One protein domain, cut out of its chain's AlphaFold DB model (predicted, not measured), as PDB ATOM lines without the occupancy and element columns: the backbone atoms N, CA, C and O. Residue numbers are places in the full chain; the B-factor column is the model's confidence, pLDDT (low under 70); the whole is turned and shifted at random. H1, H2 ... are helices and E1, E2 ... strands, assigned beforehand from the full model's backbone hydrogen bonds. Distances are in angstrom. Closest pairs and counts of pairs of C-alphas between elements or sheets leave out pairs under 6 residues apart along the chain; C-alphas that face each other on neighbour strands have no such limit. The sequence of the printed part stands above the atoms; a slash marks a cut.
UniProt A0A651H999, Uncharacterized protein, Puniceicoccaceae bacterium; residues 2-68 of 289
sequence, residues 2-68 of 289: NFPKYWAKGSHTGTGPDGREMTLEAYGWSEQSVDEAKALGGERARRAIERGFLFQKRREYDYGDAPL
ATOM      1  N   ASN A   2       5.999 -19.348 -18.725       83.94
ATOM      2  CA  ASN A   2       6.936 -19.328 -19.855       83.94
ATOM      3  C   ASN A   2       6.298 -18.725 -21.123       83.94
ATOM      4  O   ASN A   2       5.681 -19.445 -21.903       83.94
ATOM      5  N   PHE A   3       6.445 -17.410 -21.316       87.19
ATOM      6  CA  PHE A   3       5.912 -16.675 -22.475       87.19
ATOM      7  C   PHE A   3       7.003 -15.818 -23.132       87.19
ATOM      8  O   PHE A   3       7.092 -14.624 -22.834       87.19
ATOM      9  N   PRO A   4       7.823 -16.416 -24.017       88.81
ATOM     10  CA  PRO A   4       8.899 -15.710 -24.696       88.81
ATOM     11  C   PRO A   4       8.419 -14.522 -25.518       88.81
ATOM     12  O   PRO A   4       7.421 -14.622 -26.240       88.81
ATOM     13  N   LYS A   5       9.172 -13.421 -25.450       87.56
ATOM     14  CA  LYS A   5       8.857 -12.171 -26.153       87.56
ATOM     15  C   LYS A   5       9.073 -12.248 -27.665       87.56
ATOM     16  O   LYS A   5       8.266 -11.715 -28.422       87.56
ATOM     17  N   TYR A   6      10.159 -12.876 -28.107       89.62
ATOM     18  CA  TYR A   6      10.543 -12.931 -29.514       89.62
ATOM     19  C   TYR A   6      10.406 -14.342 -30.061       89.62
ATOM     20  O   TYR A   6      10.823 -15.310 -29.429       89.62
ATOM     21  N   TRP A   7       9.855 -14.440 -31.268       91.94
ATOM     22  CA  TRP A   7       9.660 -15.685 -31.999       91.94
ATOM     23  C   TRP A   7      10.068 -15.484 -33.450       91.94
ATOM     24  O   TRP A   7       9.664 -14.506 -34.076       91.94
ATOM     25  N   ALA A   8      10.819 -16.430 -34.003       91.25
ATOM     26  CA  ALA A   8      11.188 -16.411 -35.411       91.25
ATOM     27  C   ALA A   8      11.410 -17.829 -35.932       91.25
ATOM     28  O   ALA A   8      11.765 -18.740 -35.180       91.25
ATOM     29  N   LYS A   9      11.197 -18.013 -37.234       90.88
ATOM     30  CA  LYS A   9      11.589 -19.240 -37.920       90.88
ATOM     31  C   LYS A   9      13.058 -19.160 -38.300       90.88
ATOM     32  O   LYS A   9      13.455 -18.233 -39.001       90.88
ATOM     33  N   GLY A  10      13.824 -20.156 -37.884       89.81
ATOM     34  CA  GLY A  10      15.111 -20.464 -38.490       89.81
ATOM     35  C   GLY A  10      14.993 -21.706 -39.360       89.81
ATOM     36  O   GLY A  10      14.111 -22.543 -39.144       89.81
ATOM     37  N   SER A  11      15.880 -21.817 -40.340       91.69
ATOM     38  CA  SER A  11      15.980 -22.981 -41.211       91.69
ATOM     39  C   SER A  11      17.351 -23.630 -41.090       91.69
ATOM     40  O   SER A  11      18.334 -22.986 -40.719       91.69
ATOM     41  N   HIS A  12      17.407 -24.922 -41.387       92.00
ATOM     42  CA  HIS A  12      18.654 -25.649 -41.554       92.00
ATOM     43  C   HIS A  12      18.512 -26.638 -42.707       92.00
ATOM     44  O   HIS A  12      17.495 -27.327 -42.811       92.00
ATOM     45  N   THR A  13      19.541 -26.701 -43.545       93.62
ATOM     46  CA  THR A  13      19.652 -27.637 -44.662       93.62
ATOM     47  C   THR A  13      20.725 -28.658 -44.321       93.62
ATOM     48  O   THR A  13      21.843 -28.280 -43.977       93.62
ATOM     49  N   GLY A  14      20.380 -29.941 -44.381       89.19
ATOM     50  CA  GLY A  14      21.288 -31.039 -44.058       89.19
ATOM     51  C   GLY A  14      20.866 -32.344 -44.721       89.19
ATOM     52  O   GLY A  14      19.878 -32.393 -45.451       89.19
ATOM     53  N   THR A  15      21.614 -33.413 -44.476       88.44
ATOM     54  CA  THR A  15      21.332 -34.735 -45.049       88.44
ATOM     55  C   THR A  15      20.253 -35.455 -44.241       88.44
ATOM     56  O   THR A  15      20.401 -35.664 -43.038       88.44
ATOM     57  N   GLY A  16      19.160 -35.825 -44.902       81.00
ATOM     58  CA  GLY A  16      18.057 -36.573 -44.321       81.00
ATOM     59  C   GLY A  16      18.351 -38.066 -44.141       81.00
ATOM     60  O   GLY A  16      19.380 -38.567 -44.602       81.00
ATOM     61  N   PRO A  17      17.429 -38.812 -43.502       74.44
ATOM     62  CA  PRO A  17      17.595 -40.247 -43.246       74.44
ATOM     63  C   PRO A  17      17.754 -41.103 -44.512       74.44
ATOM     64  O   PRO A  17      18.285 -42.206 -44.448       74.44
ATOM     65  N   ASP A  18      17.281 -40.607 -45.656       82.12
ATOM     66  CA  ASP A  18      17.377 -41.237 -46.975       82.12
ATOM     67  C   ASP A  18      18.655 -40.845 -47.744       82.12
ATOM     68  O   ASP A  18      18.801 -41.190 -48.917       82.12
ATOM     69  N   GLY A  19      19.571 -40.111 -47.103       82.69
ATOM     70  CA  GLY A  19      20.810 -39.624 -47.709       82.69
ATOM     71  C   GLY A  19      20.628 -38.414 -48.631       82.69
ATOM     72  O   GLY A  19      21.610 -37.953 -49.212       82.69
ATOM     73  N   ARG A  20      19.406 -37.885 -48.785       87.00
ATOM     74  CA  ARG A  20      19.132 -36.715 -49.632       87.00
ATOM     75  C   ARG A  20      19.214 -35.427 -48.833       87.00
ATOM     76  O   ARG A  20      18.996 -35.411 -47.627       87.00
ATOM     77  N   GLU A  21      19.506 -34.325 -49.510       90.69
ATOM     78  CA  GLU A  21      19.440 -33.008 -48.885       90.69
ATOM     79  C   GLU A  21      17.987 -32.661 -48.527       90.69
ATOM     80  O   GLU A  21      17.069 -32.816 -49.335       90.69
ATOM     81  N   MET A  22      17.776 -32.186 -47.304       87.12
ATOM     82  CA  MET A  22      16.490 -31.710 -46.822       87.12
ATOM     83  C   MET A  22      16.662 -30.383 -46.085       87.12
ATOM     84  O   MET A  22      17.586 -30.208 -45.294       87.12
ATOM     85  N   THR A  23      15.735 -29.455 -46.319       88.94
ATOM     86  CA  THR A  23      15.640 -28.207 -45.551       88.94
ATOM     87  C   THR A  23      14.469 -28.295 -44.591       88.94
ATOM     88  O   THR A  23      13.345 -28.589 -45.001       88.94
ATOM     89  N   LEU A  24      14.721 -28.013 -43.318       87.81
ATOM     90  CA  LEU A  24      13.687 -27.901 -42.298       87.81
ATOM     91  C   LEU A  24      13.617 -26.494 -41.735       87.81
ATOM     92  O   LEU A  24      14.632 -25.824 -41.575       87.81
ATOM     93  N   GLU A  25      12.405 -26.094 -41.362       87.94
ATOM     94  CA  GLU A  25      12.152 -24.888 -40.589       87.94
ATOM     95  C   GLU A  25      11.643 -25.258 -39.201       87.94
ATOM     96  O   GLU A  25      10.788 -26.136 -39.044       87.94
ATOM     97  N   ALA A  26      12.101 -24.527 -38.194       87.62
ATOM     98  CA  ALA A  26      11.536 -24.589 -36.860       87.62
ATOM     99  C   ALA A  26      11.462 -23.191 -36.246       87.62
ATOM    100  O   ALA A  26      12.314 -22.330 -36.477       87.62
ATOM    101  N   TYR A  27      10.433 -22.972 -35.431       89.06
ATOM    102  CA  TYR A  27      10.379 -21.788 -34.584       89.06
ATOM    103  C   TYR A  27      11.383 -21.924 -33.440       89.06
ATOM    104  O   TYR A  27      11.397 -22.945 -32.743       89.06
ATOM    105  N   GLY A  28      12.173 -20.876 -33.238       90.50
ATOM    106  CA  GLY A  28      12.870 -20.604 -31.990       90.50
ATOM    107  C   GLY A  28      12.248 -19.410 -31.276       90.50
ATOM    108  O   GLY A  28      11.366 -18.728 -31.812       90.50
ATOM    109  N   TRP A  29      12.692 -19.199 -30.043       92.62
ATOM    110  CA  TRP A  29      12.176 -18.164 -29.159       92.62
ATOM    111  C   TRP A  29      13.288 -17.572 -28.300       92.62
ATOM    112  O   TRP A  29      14.243 -18.268 -27.971       92.62
ATOM    113  N   SER A  30      13.154 -16.301 -27.935       91.56
ATOM    114  CA  SER A  30      14.141 -15.555 -27.151       91.56
ATOM    115  C   SER A  30      13.460 -14.460 -26.317       91.56
ATOM    116  O   SER A  30      12.397 -13.953 -26.682       91.56
ATOM    117  N   GLU A  31      14.085 -14.081 -25.203       90.19
ATOM    118  CA  GLU A  31      13.729 -12.881 -24.432       90.19
ATOM    119  C   GLU A  31      14.452 -11.614 -24.927       90.19
ATOM    120  O   GLU A  31      14.030 -10.505 -24.608       90.19
ATOM    121  N   GLN A  32      15.524 -11.761 -25.713       91.81
ATOM    122  CA  GLN A  32      16.436 -10.681 -26.101       91.81
ATOM    123  C   GLN A  32      16.133 -10.110 -27.491       91.81
ATOM    124  O   GLN A  32      16.042  -8.892 -27.640       91.81
ATOM    125  N   SER A  33      15.996 -10.959 -28.520       94.25
ATOM    126  CA  SER A  33      15.836 -10.484 -29.902       94.25
ATOM    127  C   SER A  33      15.204 -11.493 -30.868       94.25
ATOM    128  O   SER A  33      15.182 -12.703 -30.640       94.25
ATOM    129  N   VAL A  34      14.719 -10.975 -32.005       92.25
ATOM    130  CA  VAL A  34      14.229 -11.779 -33.139       92.25
ATOM    131  C   VAL A  34      15.362 -12.595 -33.772       92.25
ATOM    132  O   VAL A  34      15.139 -13.745 -34.148       92.25
ATOM    133  N   ASP A  35      16.576 -12.046 -33.845       95.44
ATOM    134  CA  ASP A  35      17.732 -12.728 -34.437       95.44
ATOM    135  C   ASP A  35      18.186 -13.924 -33.598       95.44
ATOM    136  O   ASP A  35      18.425 -15.004 -34.143       95.44
ATOM    137  N   GLU A  36      18.210 -13.789 -32.268       95.50
ATOM    138  CA  GLU A  36      18.478 -14.920 -31.373       95.50
ATOM    139  C   GLU A  36      17.380 -15.987 -31.501       95.50
ATOM    140  O   GLU A  36      17.679 -17.176 -31.638       95.50
ATOM    141  N   ALA A  37      16.102 -15.582 -31.547       93.81
ATOM    142  CA  ALA A  37      14.998 -16.512 -31.784       93.81
ATOM    143  C   ALA A  37      15.154 -17.257 -33.124       93.81
ATOM    144  O   ALA A  37      14.886 -18.458 -33.200       93.81
ATOM    145  N   LYS A  38      15.628 -16.578 -34.176       94.88
ATOM    146  CA  LYS A  38      15.877 -17.169 -35.496       94.88
ATOM    147  C   LYS A  38      17.031 -18.170 -35.451       94.88
ATOM    148  O   LYS A  38      16.882 -19.279 -35.963       94.88
ATOM    149  N   ALA A  39      18.137 -17.820 -34.798       95.06
ATOM    150  CA  ALA A  39      19.284 -18.709 -34.616       95.06
ATOM    151  C   ALA A  39      18.895 -19.984 -33.846       95.06
ATOM    152  O   ALA A  39      19.161 -21.098 -34.302       95.06
ATOM    153  N   LEU A  40      18.161 -19.836 -32.738       94.25
ATOM    154  CA  LEU A  40      17.636 -20.962 -31.959       94.25
ATOM    155  C   LEU A  40      16.651 -21.822 -32.765       94.25
ATOM    156  O   LEU A  40      16.600 -23.041 -32.585       94.25
ATOM    157  N   GLY A  41      15.883 -21.213 -33.672       91.25
ATOM    158  CA  GLY A  41      15.024 -21.924 -34.619       91.25
ATOM    159  C   GLY A  41      15.824 -22.799 -35.584       91.25
ATOM    160  O   GLY A  41      15.502 -23.974 -35.754       91.25
ATOM    161  N   GLY A  42      16.914 -22.270 -36.144       92.81
ATOM    162  CA  GLY A  42      17.820 -23.020 -37.020       92.81
ATOM    163  C   GLY A  42      18.478 -24.193 -36.293       92.81
ATOM    164  O   GLY A  42      18.489 -25.312 -36.798       92.81
ATOM    165  N   GLU A  43      18.910 -23.983 -35.050       91.88
ATOM    166  CA  GLU A  43      19.480 -25.038 -34.205       91.88
ATOM    167  C   GLU A  43      18.461 -26.141 -33.864       91.88
ATOM    168  O   GLU A  43      18.787 -27.327 -33.781       91.88
ATOM    169  N   ARG A  44      17.186 -25.781 -33.679       90.00
ATOM    170  CA  ARG A  44      16.103 -26.766 -33.527       90.00
ATOM    171  C   ARG A  44      15.868 -27.548 -34.819       90.00
ATOM    172  O   ARG A  44      15.694 -28.763 -34.743       90.00
ATOM    173  N   ALA A  45      15.880 -26.883 -35.974       87.88
ATOM    174  CA  ALA A  45      15.746 -27.537 -37.274       87.88
ATOM    175  C   ALA A  45      16.899 -28.525 -37.526       87.88
ATOM    176  O   ALA A  45      16.646 -29.675 -37.883       87.88
ATOM    177  N   ARG A  46      18.139 -28.119 -37.223       89.06
ATOM    178  CA  ARG A  46      19.346 -28.956 -37.290       89.06
ATOM    179  C   ARG A  46      19.214 -30.220 -36.443       89.06
ATOM    180  O   ARG A  46      19.273 -31.323 -36.980       89.06
ATOM    181  N   ARG A  47      18.930 -30.073 -35.144       87.06
ATOM    182  CA  ARG A  47      18.758 -31.215 -34.225       87.06
ATOM    183  C   ARG A  47      17.658 -32.175 -34.663       87.06
ATOM    184  O   ARG A  47      17.729 -33.365 -34.368       87.06
ATOM    185  N   ALA A  48      16.618 -31.670 -35.318       84.31
ATOM    186  CA  ALA A  48      15.540 -32.517 -35.797       84.31
ATOM    187  C   ALA A  48      15.971 -33.378 -36.999       84.31
ATOM    188  O   ALA A  48      15.598 -34.550 -37.050       84.31
ATOM    189  N   ILE A  49      16.786 -32.834 -37.914       82.56
ATOM    190  CA  ILE A  49      17.412 -33.606 -39.003       82.56
ATOM    191  C   ILE A  49      18.338 -34.680 -38.416       82.56
ATOM    192  O   ILE A  49      18.182 -35.855 -38.737       82.56
ATOM    193  N   GLU A  50      19.223 -34.309 -37.485       83.19
ATOM    194  CA  GLU A  50      20.196 -35.232 -36.870       83.19
ATOM    195  C   GLU A  50      19.549 -36.397 -36.119       83.19
ATOM    196  O   GLU A  50      20.056 -37.515 -36.131       83.19
ATOM    197  N   ARG A  51      18.403 -36.156 -35.475       78.69
ATOM    198  CA  ARG A  51      17.637 -37.200 -34.778       78.69
ATOM    199  C   ARG A  51      16.855 -38.112 -35.727       78.69
ATOM    200  O   ARG A  51      16.091 -38.952 -35.259       78.69
ATOM    201  N   GLY A  52      17.028 -37.954 -37.039       68.06
ATOM    202  CA  GLY A  52      16.483 -38.859 -38.040       68.06
ATOM    203  C   GLY A  52      14.970 -38.749 -38.199       68.06
ATOM    204  O   GLY A  52      14.309 -39.779 -38.249       68.06
ATOM    205  N   PHE A  53      14.444 -37.516 -38.228       59.25
ATOM    206  CA  PHE A  53      13.048 -37.109 -38.479       59.25
ATOM    207  C   PHE A  53      12.031 -38.256 -38.678       59.25
ATOM    208  O   PHE A  53      11.466 -38.444 -39.758       59.25
ATOM    209  N   LEU A  54      11.732 -39.018 -37.619       51.06
ATOM    210  CA  LEU A  54      10.558 -39.876 -37.620       51.06
ATOM    211  C   LEU A  54       9.354 -38.938 -37.611       51.06
ATOM    212  O   LEU A  54       9.134 -38.194 -36.657       51.06
ATOM    213  N   PHE A  55       8.577 -38.979 -38.690       46.19
ATOM    214  CA  PHE A  55       7.287 -38.310 -38.891       46.19
ATOM    215  C   PHE A  55       6.209 -38.779 -37.882       46.19
ATOM    216  O   PHE A  55       5.043 -38.988 -38.227       46.19
ATOM    217  N   GLN A  56       6.552 -38.968 -36.606       38.97
ATOM    218  CA  GLN A  56       5.600 -39.305 -35.564       38.97
ATOM    219  C   GLN A  56       4.787 -38.058 -35.203       38.97
ATOM    220  O   GLN A  56       5.164 -37.201 -34.417       38.97
ATOM    221  N   LYS A  57       3.632 -37.985 -35.873       41.19
ATOM    222  CA  LYS A  57       2.438 -37.193 -35.567       41.19
ATOM    223  C   LYS A  57       2.666 -35.698 -35.305       41.19
ATOM    224  O   LYS A  57       2.761 -35.226 -34.177       41.19
ATOM    225  N   ARG A  58       2.376 -34.939 -36.368       42.94
ATOM    226  CA  ARG A  58       1.862 -33.548 -36.428       42.94
ATOM    227  C   ARG A  58       0.835 -33.114 -35.350       42.94
ATOM    228  O   ARG A  58       0.408 -31.967 -35.375       42.94
ATOM    229  N   ARG A  59       0.387 -33.988 -34.442       35.62
ATOM    230  CA  ARG A  59      -0.590 -33.680 -33.383       35.62
ATOM    231  C   ARG A  59       0.038 -33.326 -32.034       35.62
ATOM    232  O   ARG A  59      -0.642 -32.699 -31.231       35.62
ATOM    233  N   GLU A  60       1.296 -33.687 -31.784       32.62
ATOM    234  CA  GLU A  60       1.940 -33.467 -30.476       32.62
ATOM    235  C   GLU A  60       2.675 -32.114 -30.379       32.62
ATOM    236  O   GLU A  60       2.955 -31.610 -29.293       32.62
ATOM    237  N   TYR A  61       2.877 -31.461 -31.528       37.94
ATOM    238  CA  TYR A  61       3.611 -30.200 -31.680       37.94
ATOM    239  C   TYR A  61       2.924 -28.948 -31.120       37.94
ATOM    240  O   TYR A  61       3.569 -27.910 -31.020       37.94
ATOM    241  N   ASP A  62       1.642 -29.010 -30.753       43.56
ATOM    242  CA  ASP A  62       0.974 -27.843 -30.158       43.56
ATOM    243  C   ASP A  62       1.392 -27.613 -28.698       43.56
ATOM    244  O   ASP A  62       1.256 -26.503 -28.195       43.56
ATOM    245  N   TYR A  63       1.900 -28.650 -28.018       43.16
ATOM    246  CA  TYR A  63       2.182 -28.586 -26.582       43.16
ATOM    247  C   TYR A  63       3.432 -29.366 -26.143       43.16
ATOM    248  O   TYR A  63       3.747 -29.324 -24.959       43.16
ATOM    249  N   GLY A  64       4.103 -30.091 -27.054       54.59
ATOM    250  CA  GLY A  64       5.129 -31.120 -26.808       54.59
ATOM    251  C   GLY A  64       6.402 -30.668 -26.091       54.59
ATOM    252  O   GLY A  64       6.662 -31.163 -25.005       54.59
ATOM    253  N   ASP A  65       7.145 -29.718 -26.673       60.59
ATOM    254  CA  ASP A  65       8.509 -29.341 -26.231       60.59
ATOM    255  C   ASP A  65       8.825 -27.835 -26.383       60.59
ATOM    256  O   ASP A  65       9.983 -27.414 -26.318       60.59
ATOM    257  N   ALA A  66       7.819 -27.004 -26.662       72.44
ATOM    258  CA  ALA A  66       7.992 -25.568 -26.879       72.44
ATOM    259  C   ALA A  66       7.069 -24.755 -25.957       72.44
ATOM    260  O   ALA A  66       5.962 -25.212 -25.650       72.44
ATOM    261  N   PRO A  67       7.493 -23.552 -25.528       80.44
ATOM    262  CA  PRO A  67       6.604 -22.580 -24.905       80.44
ATOM    263  C   PRO A  67       5.407 -22.280 -25.809       80.44
ATOM    264  O   PRO A  67       5.458 -22.479 -27.029       80.44
ATOM    265  N   LEU A  68       4.321 -21.785 -25.220       84.31
ATOM    266  CA  LEU A  68       3.170 -21.389 -26.018       84.31
ATOM    267  C   LEU A  68       3.492 -20.148 -26.850       84.31
ATOM    268  O   LEU A  68       3.949 -19.130 -26.336       84.31
TER     269      LEU A  68
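AT A GLANCE: This is residues 2 to 68 of the 289 residues of an uncharacterized protein of Puniceicoccaceae bacterium (UniProt A0A651H999). A long hairpin of two strands, E1 and E2, makes a narrow ribbon, and the helix H1 packs roughly lengthwise over one face of it. After H1 a tail swings away from this body, with residues 55 to 65 sticking out, and returns towards the first printed residue. The printed part has 67 residues with two named strands and one named helix, in the order E1, E2, H1; the sheet's order is E1 - E2, antiparallel, and the class is mixed, helices and strands. The whole is compact, with a radius of gyration of the C-alphas of 12.5 A, and only just flat, spanning 37 by 25 by 12 A.

IN THESE COORDINATES: E1 is residues 6 to 15, 28.9 A from first to last C-alpha, and begins at C-alpha 6 (10.543, -12.931, -29.514). E2 is residues 21 to 30, 28.4 A long. H1 is residues 34 to 50, 24.5 A long, and ends at C-alpha 50 (20.196, -35.232, -36.870).

HOW THE PARTS SIT: E1 and E2 form a hairpin, antiparallel at 158 degrees between their directions. N 6 and O 30 are 2.9 A apart and N 22 and O 14 are 2.8 A apart, both within hydrogen-bond range. The closest C-alphas of E1 and H1 are those of Gly 10 and Gly 42, 4.0 A apart. Those of E2 and H1 are of Gly 28 and Gly 41, 3.6 A apart. In H1 every O i to N i+4 pair is within hydrogen-bond range.

THE WHOLE: The two C-alphas farthest apart, those of Phe 3 and Gly 19, are 37.2 A apart. The C-alphas of Asn 2 and Leu 68 are 7.5 A apart. The printed part has no cut, and the links E1 to E2 and E2 to H1 are tight. Residues 51 to 68 hold no named element, and residues 55 to 65 stand free. The mean pLDDT of the printed part is 79.8, and residues 52 to 65 are under 70.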